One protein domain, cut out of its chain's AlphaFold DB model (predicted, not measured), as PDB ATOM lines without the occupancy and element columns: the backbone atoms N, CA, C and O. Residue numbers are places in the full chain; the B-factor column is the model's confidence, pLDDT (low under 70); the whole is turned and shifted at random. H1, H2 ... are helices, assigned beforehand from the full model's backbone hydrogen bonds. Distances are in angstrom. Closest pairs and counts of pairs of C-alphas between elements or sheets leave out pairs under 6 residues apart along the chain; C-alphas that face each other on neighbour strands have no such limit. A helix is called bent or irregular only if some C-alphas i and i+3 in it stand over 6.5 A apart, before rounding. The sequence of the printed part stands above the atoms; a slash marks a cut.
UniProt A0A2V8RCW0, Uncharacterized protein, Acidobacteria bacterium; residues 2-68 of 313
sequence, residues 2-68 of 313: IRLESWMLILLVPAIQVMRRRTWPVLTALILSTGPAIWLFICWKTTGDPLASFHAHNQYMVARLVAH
ATOM      1  N   ILE A   2      34.201 -57.079 -40.937       34.72
ATOM      2  CA  ILE A   2      35.340 -56.144 -40.998       34.72
ATOM      3  C   ILE A   2      35.562 -55.620 -39.581       34.72
ATOM      4  O   ILE A   2      34.656 -55.055 -38.968       34.72
ATOM      5  N   ARG A   3      36.738 -55.903 -39.034       49.81
ATOM      6  CA  ARG A   3      37.090 -55.602 -37.653       49.81
ATOM      7  C   ARG A   3      37.441 -54.121 -37.502       49.81
ATOM      8  O   ARG A   3      38.198 -53.592 -38.310       49.81
ATOM      9  N   LEU A   4      36.947 -53.481 -36.437       50.22
ATOM     10  CA  LEU A   4      37.453 -52.173 -36.027       50.22
ATOM     11  C   LEU A   4      38.884 -52.318 -35.510       50.22
ATOM     12  O   LEU A   4      39.146 -53.095 -34.592       50.22
ATOM     13  N   GLU A   5      39.804 -51.555 -36.077       57.84
ATOM     14  CA  GLU A   5      41.184 -51.510 -35.618       57.84
ATOM     15  C   GLU A   5      41.475 -50.245 -34.814       57.84
ATOM     16  O   GLU A   5      40.738 -49.265 -34.887       57.84
ATOM     17  N   SER A   6      42.547 -50.260 -34.016       57.28
ATOM     18  CA  SER A   6      42.902 -49.165 -33.094       57.28
ATOM     19  C   SER A   6      43.013 -47.798 -33.779       57.28
ATOM     20  O   SER A   6      42.803 -46.762 -33.155       57.28
ATOM     21  N   TRP A   7      43.295 -47.797 -35.078       64.00
ATOM     22  CA  TRP A   7      43.395 -46.625 -35.931       64.00
ATOM     23  C   TRP A   7      42.034 -45.994 -36.241       64.00
ATOM     24  O   TRP A   7      41.971 -44.835 -36.621       64.00
ATOM     25  N   MET A   8      40.924 -46.684 -35.989       62.19
ATOM     26  CA  MET A   8      39.591 -46.083 -36.045       62.19
ATOM     27  C   MET A   8      39.310 -45.185 -34.837       62.19
ATOM     28  O   MET A   8      38.528 -44.243 -34.939       62.19
ATOM     29  N   LEU A   9      39.997 -45.412 -33.713       62.78
ATOM     30  CA  LEU A   9      39.930 -44.511 -32.565       62.78
ATOM     31  C   LEU A   9      40.770 -43.260 -32.770       62.78
ATOM     32  O   LEU A   9      40.518 -42.270 -32.106       62.78
ATOM     33  N   ILE A  10      41.709 -43.242 -33.714       68.31
ATOM     34  CA  ILE A  10      42.526 -42.059 -33.992       68.31
ATOM     35  C   ILE A  10      41.657 -40.820 -34.290       68.31
ATOM     36  O   ILE A  10      42.011 -39.720 -33.871       68.31
ATOM     37  N   LEU A  11      40.486 -40.994 -34.916       67.31
ATOM     38  CA  LEU A  11      39.517 -39.918 -35.175       67.31
ATOM     39  C   LEU A  11      38.823 -39.383 -33.909       67.31
ATOM     40  O   LEU A  11      38.272 -38.282 -33.926       67.31
ATOM     41  N   LEU A  12      38.902 -40.101 -32.788       68.81
ATOM     42  CA  LEU A  12      38.415 -39.643 -31.489       68.81
ATOM     43  C   LEU A  12      39.217 -38.431 -30.994       68.81
ATOM     44  O   LEU A  12      38.648 -37.536 -30.381       68.81
ATOM     45  N   VAL A  13      40.521 -38.355 -31.293       70.19
ATOM     46  CA  VAL A  13      41.372 -37.219 -30.899       70.19
ATOM     47  C   VAL A  13      40.908 -35.903 -31.543       70.19
ATOM     48  O   VAL A  13      40.619 -34.963 -30.797       70.19
ATOM     49  N   PRO A  14      40.776 -35.791 -32.882       70.44
ATOM     50  CA  PRO A  14      40.248 -34.587 -33.499       70.44
ATOM     51  C   PRO A  14      38.783 -34.350 -33.116       70.44
ATOM     52  O   PRO A  14      38.419 -33.199 -32.914       70.44
ATOM     53  N   ALA A  15      37.956 -35.386 -32.916       72.56
ATOM     54  CA  ALA A  15      36.580 -35.209 -32.438       72.56
ATOM     55  C   ALA A  15      36.521 -34.560 -31.041       72.56
ATOM     56  O   ALA A  15      35.809 -33.573 -30.847       72.56
ATOM     57  N   ILE A  16      37.331 -35.033 -30.086       71.94
ATOM     58  CA  ILE A  16      37.452 -34.432 -28.748       71.94
ATOM     59  C   ILE A  16      37.967 -32.987 -28.854       71.94
ATOM     60  O   ILE A  16      37.487 -32.092 -28.157       71.94
ATOM     61  N   GLN A  17      38.920 -32.724 -29.750       71.00
ATOM     62  CA  GLN A  17      39.444 -31.379 -29.986       71.00
ATOM     63  C   GLN A  17      38.415 -30.430 -30.624       71.00
ATOM     64  O   GLN A  17      38.356 -29.273 -30.210       71.00
ATOM     65  N   VAL A  18      37.577 -30.900 -31.559       76.12
ATOM     66  CA  VAL A  18      36.445 -30.138 -32.123       76.12
ATOM     67  C   VAL A  18      35.449 -29.794 -31.024       76.12
ATOM     68  O   VAL A  18      35.061 -28.633 -30.896       76.12
ATOM     69  N   MET A  19      35.083 -30.766 -30.184       71.62
ATOM     70  CA  MET A  19      34.188 -30.531 -29.046       71.62
ATOM     71  C   MET A  19      34.765 -29.499 -28.064       71.62
ATOM     72  O   MET A  19      34.019 -28.679 -27.534       71.62
ATOM     73  N   ARG A  20      36.092 -29.494 -27.862       69.12
ATOM     74  CA  ARG A  20      36.800 -28.551 -26.978       69.12
ATOM     75  C   ARG A  20      36.929 -27.145 -27.558       69.12
ATOM     76  O   ARG A  20      36.642 -26.171 -26.872       69.12
ATOM     77  N   ARG A  21      37.455 -27.020 -28.777       73.50
ATOM     78  CA  ARG A  21      37.867 -25.728 -29.356       73.50
ATOM     79  C   ARG A  21      36.808 -25.114 -30.269       73.50
ATOM     80  O   ARG A  21      36.985 -23.978 -30.694       73.50
ATOM     81  N   ARG A  22      35.736 -25.857 -30.591       68.00
ATOM     82  CA  ARG A  22      34.738 -25.528 -31.632       68.00
ATOM     83  C   ARG A  22      35.358 -25.194 -32.997       68.00
ATOM     84  O   ARG A  22      34.699 -24.628 -33.861       68.00
ATOM     85  N   THR A  23      36.619 -25.561 -33.196       73.31
ATOM     86  CA  THR A  23      37.382 -25.372 -34.425       73.31
ATOM     87  C   THR A  23      37.888 -26.723 -34.890       73.31
ATOM     88  O   THR A  23      38.231 -27.587 -34.079       73.31
ATOM     89  N   TRP A  24      37.901 -26.925 -36.204       75.50
ATOM     90  CA  TRP A  24      38.365 -28.168 -36.803       75.50
ATOM     91  C   TRP A  24      39.893 -28.255 -36.715       75.50
ATOM     92  O   TRP A  24      40.581 -27.420 -37.306       75.50
ATOM     93  N   PRO A  25      40.458 -29.248 -36.007       79.00
ATOM     94  CA  PRO A  25      41.898 -29.427 -35.897       79.00
ATOM     95  C   PRO A  25      42.415 -30.153 -37.146       79.00
ATOM     96  O   PRO A  25      42.827 -31.312 -37.094       79.00
ATOM     97  N   VAL A  26      42.360 -29.466 -38.290       80.50
ATOM     98  CA  VAL A  26      42.690 -30.023 -39.614       80.50
ATOM     99  C   VAL A  26      44.088 -30.641 -39.623       80.50
ATOM    100  O   VAL A  26      44.263 -31.759 -40.095       80.50
ATOM    101  N   LEU A  27      45.068 -29.957 -39.025       76.12
ATOM    102  CA  LEU A  27      46.441 -30.450 -38.940       76.12
ATOM    103  C   LEU A  27      46.538 -31.755 -38.138       76.12
ATOM    104  O   LEU A  27      47.182 -32.702 -38.577       76.12
ATOM    105  N   THR A  28      45.871 -31.827 -36.984       75.50
ATOM    106  CA  THR A  28      45.862 -33.041 -36.163       75.50
ATOM    107  C   THR A  28      45.186 -34.185 -36.903       75.50
ATOM    108  O   THR A  28      45.754 -35.269 -36.947       75.50
ATOM    109  N   ALA A  29      44.039 -33.947 -37.543       76.81
ATOM    110  CA  ALA A  29      43.350 -34.959 -38.341       76.81
ATOM    111  C   ALA A  29      44.210 -35.469 -39.514       76.81
ATOM    112  O   ALA A  29      44.262 -36.677 -39.743       76.81
ATOM    113  N   LEU A  30      44.928 -34.581 -40.212       79.56
ATOM    114  CA  LEU A  30      45.836 -34.939 -41.309       79.56
ATOM    115  C   LEU A  30      47.000 -35.812 -40.832       79.56
ATOM    116  O   LEU A  30      47.216 -36.896 -41.375       79.56
ATOM    117  N   ILE A  31      47.716 -35.383 -39.787       77.44
ATOM    118  CA  ILE A  31      48.851 -36.132 -39.219       77.44
ATOM    119  C   ILE A  31      48.399 -37.532 -38.806       77.44
ATOM    120  O   ILE A  31      48.995 -38.540 -39.176       77.44
ATOM    121  N   LEU A  32      47.291 -37.588 -38.080       77.06
ATOM    122  CA  LEU A  32      46.730 -38.812 -37.543       77.06
ATOM    123  C   LEU A  32      46.212 -39.774 -38.626       77.06
ATOM    124  O   LEU A  32      46.330 -40.987 -38.477       77.06
ATOM    125  N   SER A  33      45.704 -39.249 -39.743       79.50
ATOM    126  CA  SER A  33      45.234 -40.061 -40.875       79.50
ATOM    127  C   SER A  33      46.368 -40.555 -41.777       79.50
ATOM    128  O   SER A  33      46.171 -41.499 -42.539       79.50
ATOM    129  N   THR A  34      47.559 -39.956 -41.684       79.94
ATOM    130  CA  THR A  34      48.692 -40.269 -42.567       79.94
ATOM    131  C   THR A  34      49.150 -41.719 -42.402       79.94
ATOM    132  O   THR A  34      49.318 -42.418 -43.397       79.94
ATOM    133  N   GLY A  35      49.286 -42.209 -41.165       77.00
ATOM    134  CA  GLY A  35      49.676 -43.600 -40.896       77.00
ATOM    135  C   GLY A  35      48.720 -44.627 -41.525       77.00
ATOM    136  O   GLY A  35      49.157 -45.420 -42.360       77.00
ATOM    137  N   PRO A  36      47.413 -44.587 -41.193       81.06
ATOM    138  CA  PRO A  36      46.392 -45.412 -41.837       81.06
ATOM    139  C   PRO A  36      46.401 -45.331 -43.366       81.06
ATOM    140  O   PRO A  36      46.367 -46.360 -44.036       81.06
ATOM    141  N   ALA A  37      46.482 -44.120 -43.926       83.50
ATOM    142  CA  ALA A  37      46.465 -43.915 -45.370       83.50
ATOM    143  C   ALA A  37      47.686 -44.543 -46.060       83.50
ATOM    144  O   ALA A  37      47.531 -45.223 -47.074       83.50
ATOM    145  N   ILE A  38      48.886 -44.373 -45.492       85.25
ATOM    146  CA  ILE A  38      50.116 -44.999 -45.996       85.25
ATOM    147  C   ILE A  38      50.000 -46.524 -45.938       85.25
ATOM    148  O   ILE A  38      50.354 -47.195 -46.903       85.25
ATOM    149  N   TRP A  39      49.476 -47.084 -44.845       81.94
ATOM    150  CA  TRP A  39      49.327 -48.534 -44.718       81.94
ATOM    151  C   TRP A  39      48.369 -49.118 -45.763       81.94
ATOM    152  O   TRP A  39      48.711 -50.094 -46.435       81.94
ATOM    153  N   LEU A  40      47.203 -48.492 -45.956       85.50
ATOM    154  CA  LEU A  40      46.244 -48.887 -46.996       85.50
ATOM    155  C   LEU A  40      46.858 -48.772 -48.396       85.50
ATOM    156  O   LEU A  40      46.659 -49.651 -49.232       85.50
ATOM    157  N   PHE A  41      47.647 -47.723 -48.641       88.44
ATOM    158  CA  PHE A  41      48.364 -47.546 -49.900       88.44
ATOM    159  C   PHE A  41      49.393 -48.657 -50.140       88.44
ATOM    160  O   PHE A  41      49.448 -49.202 -51.242       88.44
ATOM    161  N   ILE A  42      50.176 -49.035 -49.123       82.94
ATOM    162  CA  ILE A  42      51.134 -50.147 -49.213       82.94
ATOM    163  C   ILE A  42      50.400 -51.460 -49.504       82.94
ATOM    164  O   ILE A  42      50.804 -52.190 -50.411       82.94
ATOM    165  N   CYS A  43      49.308 -51.753 -48.792       82.12
ATOM    166  CA  CYS A  43      48.502 -52.956 -49.025       82.12
ATOM    167  C   CYS A  43      47.979 -52.997 -50.464       82.12
ATOM    168  O   CYS A  43      48.165 -53.989 -51.169       82.12
ATOM    169  N   TRP A  44      47.427 -51.880 -50.938       89.56
ATOM    170  CA  TRP A  44      46.943 -51.760 -52.306       89.56
ATOM    171  C   TRP A  44      48.056 -51.960 -53.339       89.56
ATOM    172  O   TRP A  44      47.878 -52.709 -54.296       89.56
ATOM    173  N   LYS A  45      49.232 -51.354 -53.139       93.12
ATOM    174  CA  LYS A  45      50.367 -51.499 -54.064       93.12
ATOM    175  C   LYS A  45      50.964 -52.900 -54.097       93.12
ATOM    176  O   LYS A  45      51.492 -53.291 -55.129       93.12
ATOM    177  N   THR A  46      50.894 -53.633 -52.993       84.06
ATOM    178  CA  THR A  46      51.490 -54.971 -52.878       84.06
ATOM    179  C   THR A  46      50.543 -56.084 -53.314       84.06
ATOM    180  O   THR A  46      51.001 -57.075 -53.869       84.06
ATOM    181  N   THR A  47      49.238 -55.931 -53.088       85.94
ATOM    182  CA  THR A  47      48.259 -57.017 -53.276       85.94
ATOM    183  C   THR A  47      47.124 -56.681 -54.242       85.94
ATOM    184  O   THR A  47      46.359 -57.564 -54.614       85.94
ATOM    185  N   GLY A  48      46.985 -55.415 -54.647       89.44
ATOM    186  CA  GLY A  48      45.836 -54.928 -55.413       89.44
ATOM    187  C   GLY A  48      44.588 -54.652 -54.565       89.44
ATOM    188  O   GLY A  48      43.652 -54.037 -55.071       89.44
ATOM    189  N   ASP A  49      44.588 -55.020 -53.280       87.06
ATOM    190  CA  ASP A  49      43.484 -54.805 -52.343       87.06
ATOM    191  C   ASP A  49      43.959 -53.982 -51.123       87.06
ATOM    192  O   ASP A  49      44.831 -54.428 -50.368       87.06
ATOM    193  N   PRO A  50      43.407 -52.773 -50.876       85.69
ATOM    194  CA  PRO A  50      43.772 -51.967 -49.710       85.69
ATOM    195  C   PRO A  50      43.444 -52.655 -48.376       85.69
ATOM    196  O   PRO A  50      44.014 -52.286 -47.350       85.69
ATOM    197  N   LEU A  51      42.547 -53.648 -48.372       86.69
ATOM    198  CA  LEU A  51      42.120 -54.366 -47.177       86.69
ATOM    199  C   LEU A  51      42.787 -55.740 -46.997       86.69
ATOM    200  O   LEU A  51      42.504 -56.424 -46.008       86.69
ATOM    201  N   ALA A  52      43.720 -56.131 -47.872       78.56
ATOM    202  CA  ALA A  52      44.343 -57.458 -47.849       78.56
ATOM    203  C   ALA A  52      44.975 -57.814 -46.493       78.56
ATOM    204  O   ALA A  52      44.830 -58.935 -46.001       78.56
ATOM    205  N   SER A  53      45.617 -56.839 -45.840       78.56
ATOM    206  CA  SER A  53      46.184 -56.989 -44.493       78.56
ATOM    207  C   SER A  53      45.137 -57.412 -43.455       78.56
ATOM    208  O   SER A  53      45.424 -58.266 -42.611       78.56
ATOM    209  N   PHE A  54      43.923 -56.862 -43.516       80.44
ATOM    210  CA  PHE A  54      42.856 -57.212 -42.578       80.44
ATOM    211  C   PHE A  54      42.270 -58.586 -42.886       80.44
ATOM    212  O   PHE A  54      41.952 -59.332 -41.961       80.44
ATOM    213  N   HIS A  55      42.149 -58.942 -44.168       80.62
ATOM    214  CA  HIS A  55      41.696 -60.270 -44.577       80.62
ATOM    215  C   HIS A  55      42.660 -61.360 -44.110       80.62
ATOM    216  O   HIS A  55      42.222 -62.312 -43.461       80.62
ATOM    217  N   ALA A  56      43.961 -61.179 -44.349       75.62
ATOM    218  CA  ALA A  56      45.000 -62.096 -43.893       75.62
ATOM    219  C   ALA A  56      44.996 -62.240 -42.365       75.62
ATOM    220  O   ALA A  56      45.054 -63.348 -41.831       75.62
ATOM    221  N   HIS A  57      44.852 -61.127 -41.642       73.06
ATOM    222  CA  HIS A  57      44.781 -61.164 -40.186       73.06
ATOM    223  C   HIS A  57      43.516 -61.871 -39.676       73.06
ATOM    224  O   HIS A  57      43.590 -62.666 -38.740       73.06
ATOM    225  N   ASN A  58      42.360 -61.636 -40.302       78.75
ATOM    226  CA  ASN A  58      41.120 -62.327 -39.955       78.75
ATOM    227  C   ASN A  58      41.238 -63.842 -40.183       78.75
ATOM    228  O   ASN A  58      40.836 -64.619 -39.324       78.75
ATOM    229  N   GLN A  59      41.827 -64.265 -41.303       77.12
ATOM    230  CA  GLN A  59      42.079 -65.682 -41.584       77.12
ATOM    231  C   GLN A  59      43.023 -66.310 -40.556       77.12
ATOM    232  O   GLN A  59      42.719 -67.379 -40.033       77.12
ATOM    233  N   TYR A  60      44.116 -65.624 -40.211       76.69
ATOM    234  CA  TYR A  60      45.032 -66.059 -39.157       76.69
ATOM    235  C   TYR A  60      44.309 -66.251 -37.817       76.69
ATOM    236  O   TYR A  60      44.466 -67.286 -37.173       76.69
ATOM    237  N   MET A  61      43.476 -65.288 -37.413       73.69
ATOM    238  CA  MET A  61      42.725 -65.371 -36.158       73.69
ATOM    239  C   MET A  61      41.719 -66.523 -36.159       73.69
ATOM    240  O   MET A  61      41.636 -67.249 -35.172       73.69
ATOM    241  N   VAL A  62      40.990 -66.724 -37.260       80.19
ATOM    242  CA  VAL A  62      40.061 -67.856 -37.403       80.19
ATOM    243  C   VAL A  62      40.812 -69.182 -37.302       80.19
ATOM    244  O   VAL A  62      40.432 -70.028 -36.498       80.19
ATOM    245  N   ALA A  63      41.905 -69.347 -38.052       73.81
ATOM    246  CA  ALA A  63      42.722 -70.556 -38.005       73.81
ATOM    247  C   ALA A  63      43.267 -70.819 -36.593       73.81
ATOM    248  O   ALA A  63      43.246 -71.949 -36.112       73.81
ATOM    249  N   ARG A  64      43.689 -69.761 -35.894       72.38
ATOM    250  CA  ARG A  64      44.195 -69.860 -34.527       72.38
ATOM    251  C   ARG A  64      43.119 -70.242 -33.515       72.38
ATOM    252  O   ARG A  64      43.396 -71.055 -32.646       72.38
ATOM    253  N   LEU A  65      41.910 -69.688 -33.615       77.25
ATOM    254  CA  LEU A  65      40.791 -70.058 -32.740       77.25
ATOM    255  C   LEU A  65      40.333 -71.503 -32.965       77.25
ATOM    256  O   LEU A  65      39.903 -72.157 -32.021       77.25
ATOM    257  N   VAL A  66      40.438 -72.000 -34.201       78.06
ATOM    258  CA  VAL A  66      40.181 -73.412 -34.518       78.06
ATOM    259  C   VAL A  66      41.264 -74.314 -33.922       78.06
ATOM    260  O   VAL A  66      40.936 -75.354 -33.359       78.06
ATOM    261  N   ALA A  67      42.535 -73.919 -34.023       71.44
ATOM    262  CA  ALA A  67      43.656 -74.679 -33.472       71.44
ATOM    263  C   ALA A  67      43.685 -74.685 -31.932       71.44
ATOM    264  O   ALA A  67      44.106 -75.674 -31.342       71.44
ATOM    265  N   HIS A  68      43.205 -73.608 -31.305       73.31
ATOM    266  CA  HIS A  68      43.227 -73.396 -29.859       73.31
ATOM    267  C   HIS A  68      41.833 -73.019 -29.327       73.31
ATOM    268  O   HIS A  68      41.557 -71.838 -29.056       73.31
TER     269      HIS A  68
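This is residues 2 to 68 of the 313 residues of an uncharacterized protein of Acidobacteria bacterium (UniProt A0A2V8RCW0). What shape do these atoms make? A helical hairpin, made of the long, kinked H2 and the shorter H1, meets H3 at a corner by the last end of H2, and residues 59 to 68, of which 59 to 67 belong to H3, stick out from this body. How is it made up? The printed part has 67 residues with three named helices, in the order H1, H2, H3, and no named strand: the class is all helix. How spread out is it? It is flat, spanning 49 by 29 by 13 A, and only just loose, close to extended, with a radius of gyration of the C-alphas of 15.9 A.

What does the longest helix touch? H2, residues 26 to 47, touches H1, residues 6 to 21, with residues 28 to 36 alone; the closest C-alphas, of Pro 14 and Ala 29, are 5.8 A apart. This hairpin has a shallow tilt of 18 degrees, opposite ways. What follows it? H3, residues 52 to 67, and H2 only just touch, with 3 pairs of C-alphas within 8 A, and only at the corner; the closest, of Cys 43 and Ala 52, are 6.2 A apart. The tilt of 73 degrees is only just about perpendicular. H1 and H3 are apart. What of the backbones? Every O i to N i+4 pair is within hydrogen-bond range in H3, 16 of 18 in H2 and 7 of 12 in H1.

Where is the longest helix? H2 begins at C-alpha 26 (42.690, -30.023, -39.614) and is 30.8 A long, with a kink of 36 degrees near residue 33. It is only just irregular, C-alphas 32 and 35 being 6.55 A apart. Where are the others? H1, 24.3 A long, begins at C-alpha 6 (42.902, -49.165, -33.094), and H3, 22.4 A long, ends at C-alpha 67 (43.656, -74.679, -33.472).

How far does it reach? The two C-alphas farthest apart, of Arg 22 and Ala 67, are 50.0 A apart. Is it continuous and confident? The printed part has no cut, and both links are tight. The mean pLDDT of the printed part is 75.2, with residues 2 to 12, 20 and 22 under 70.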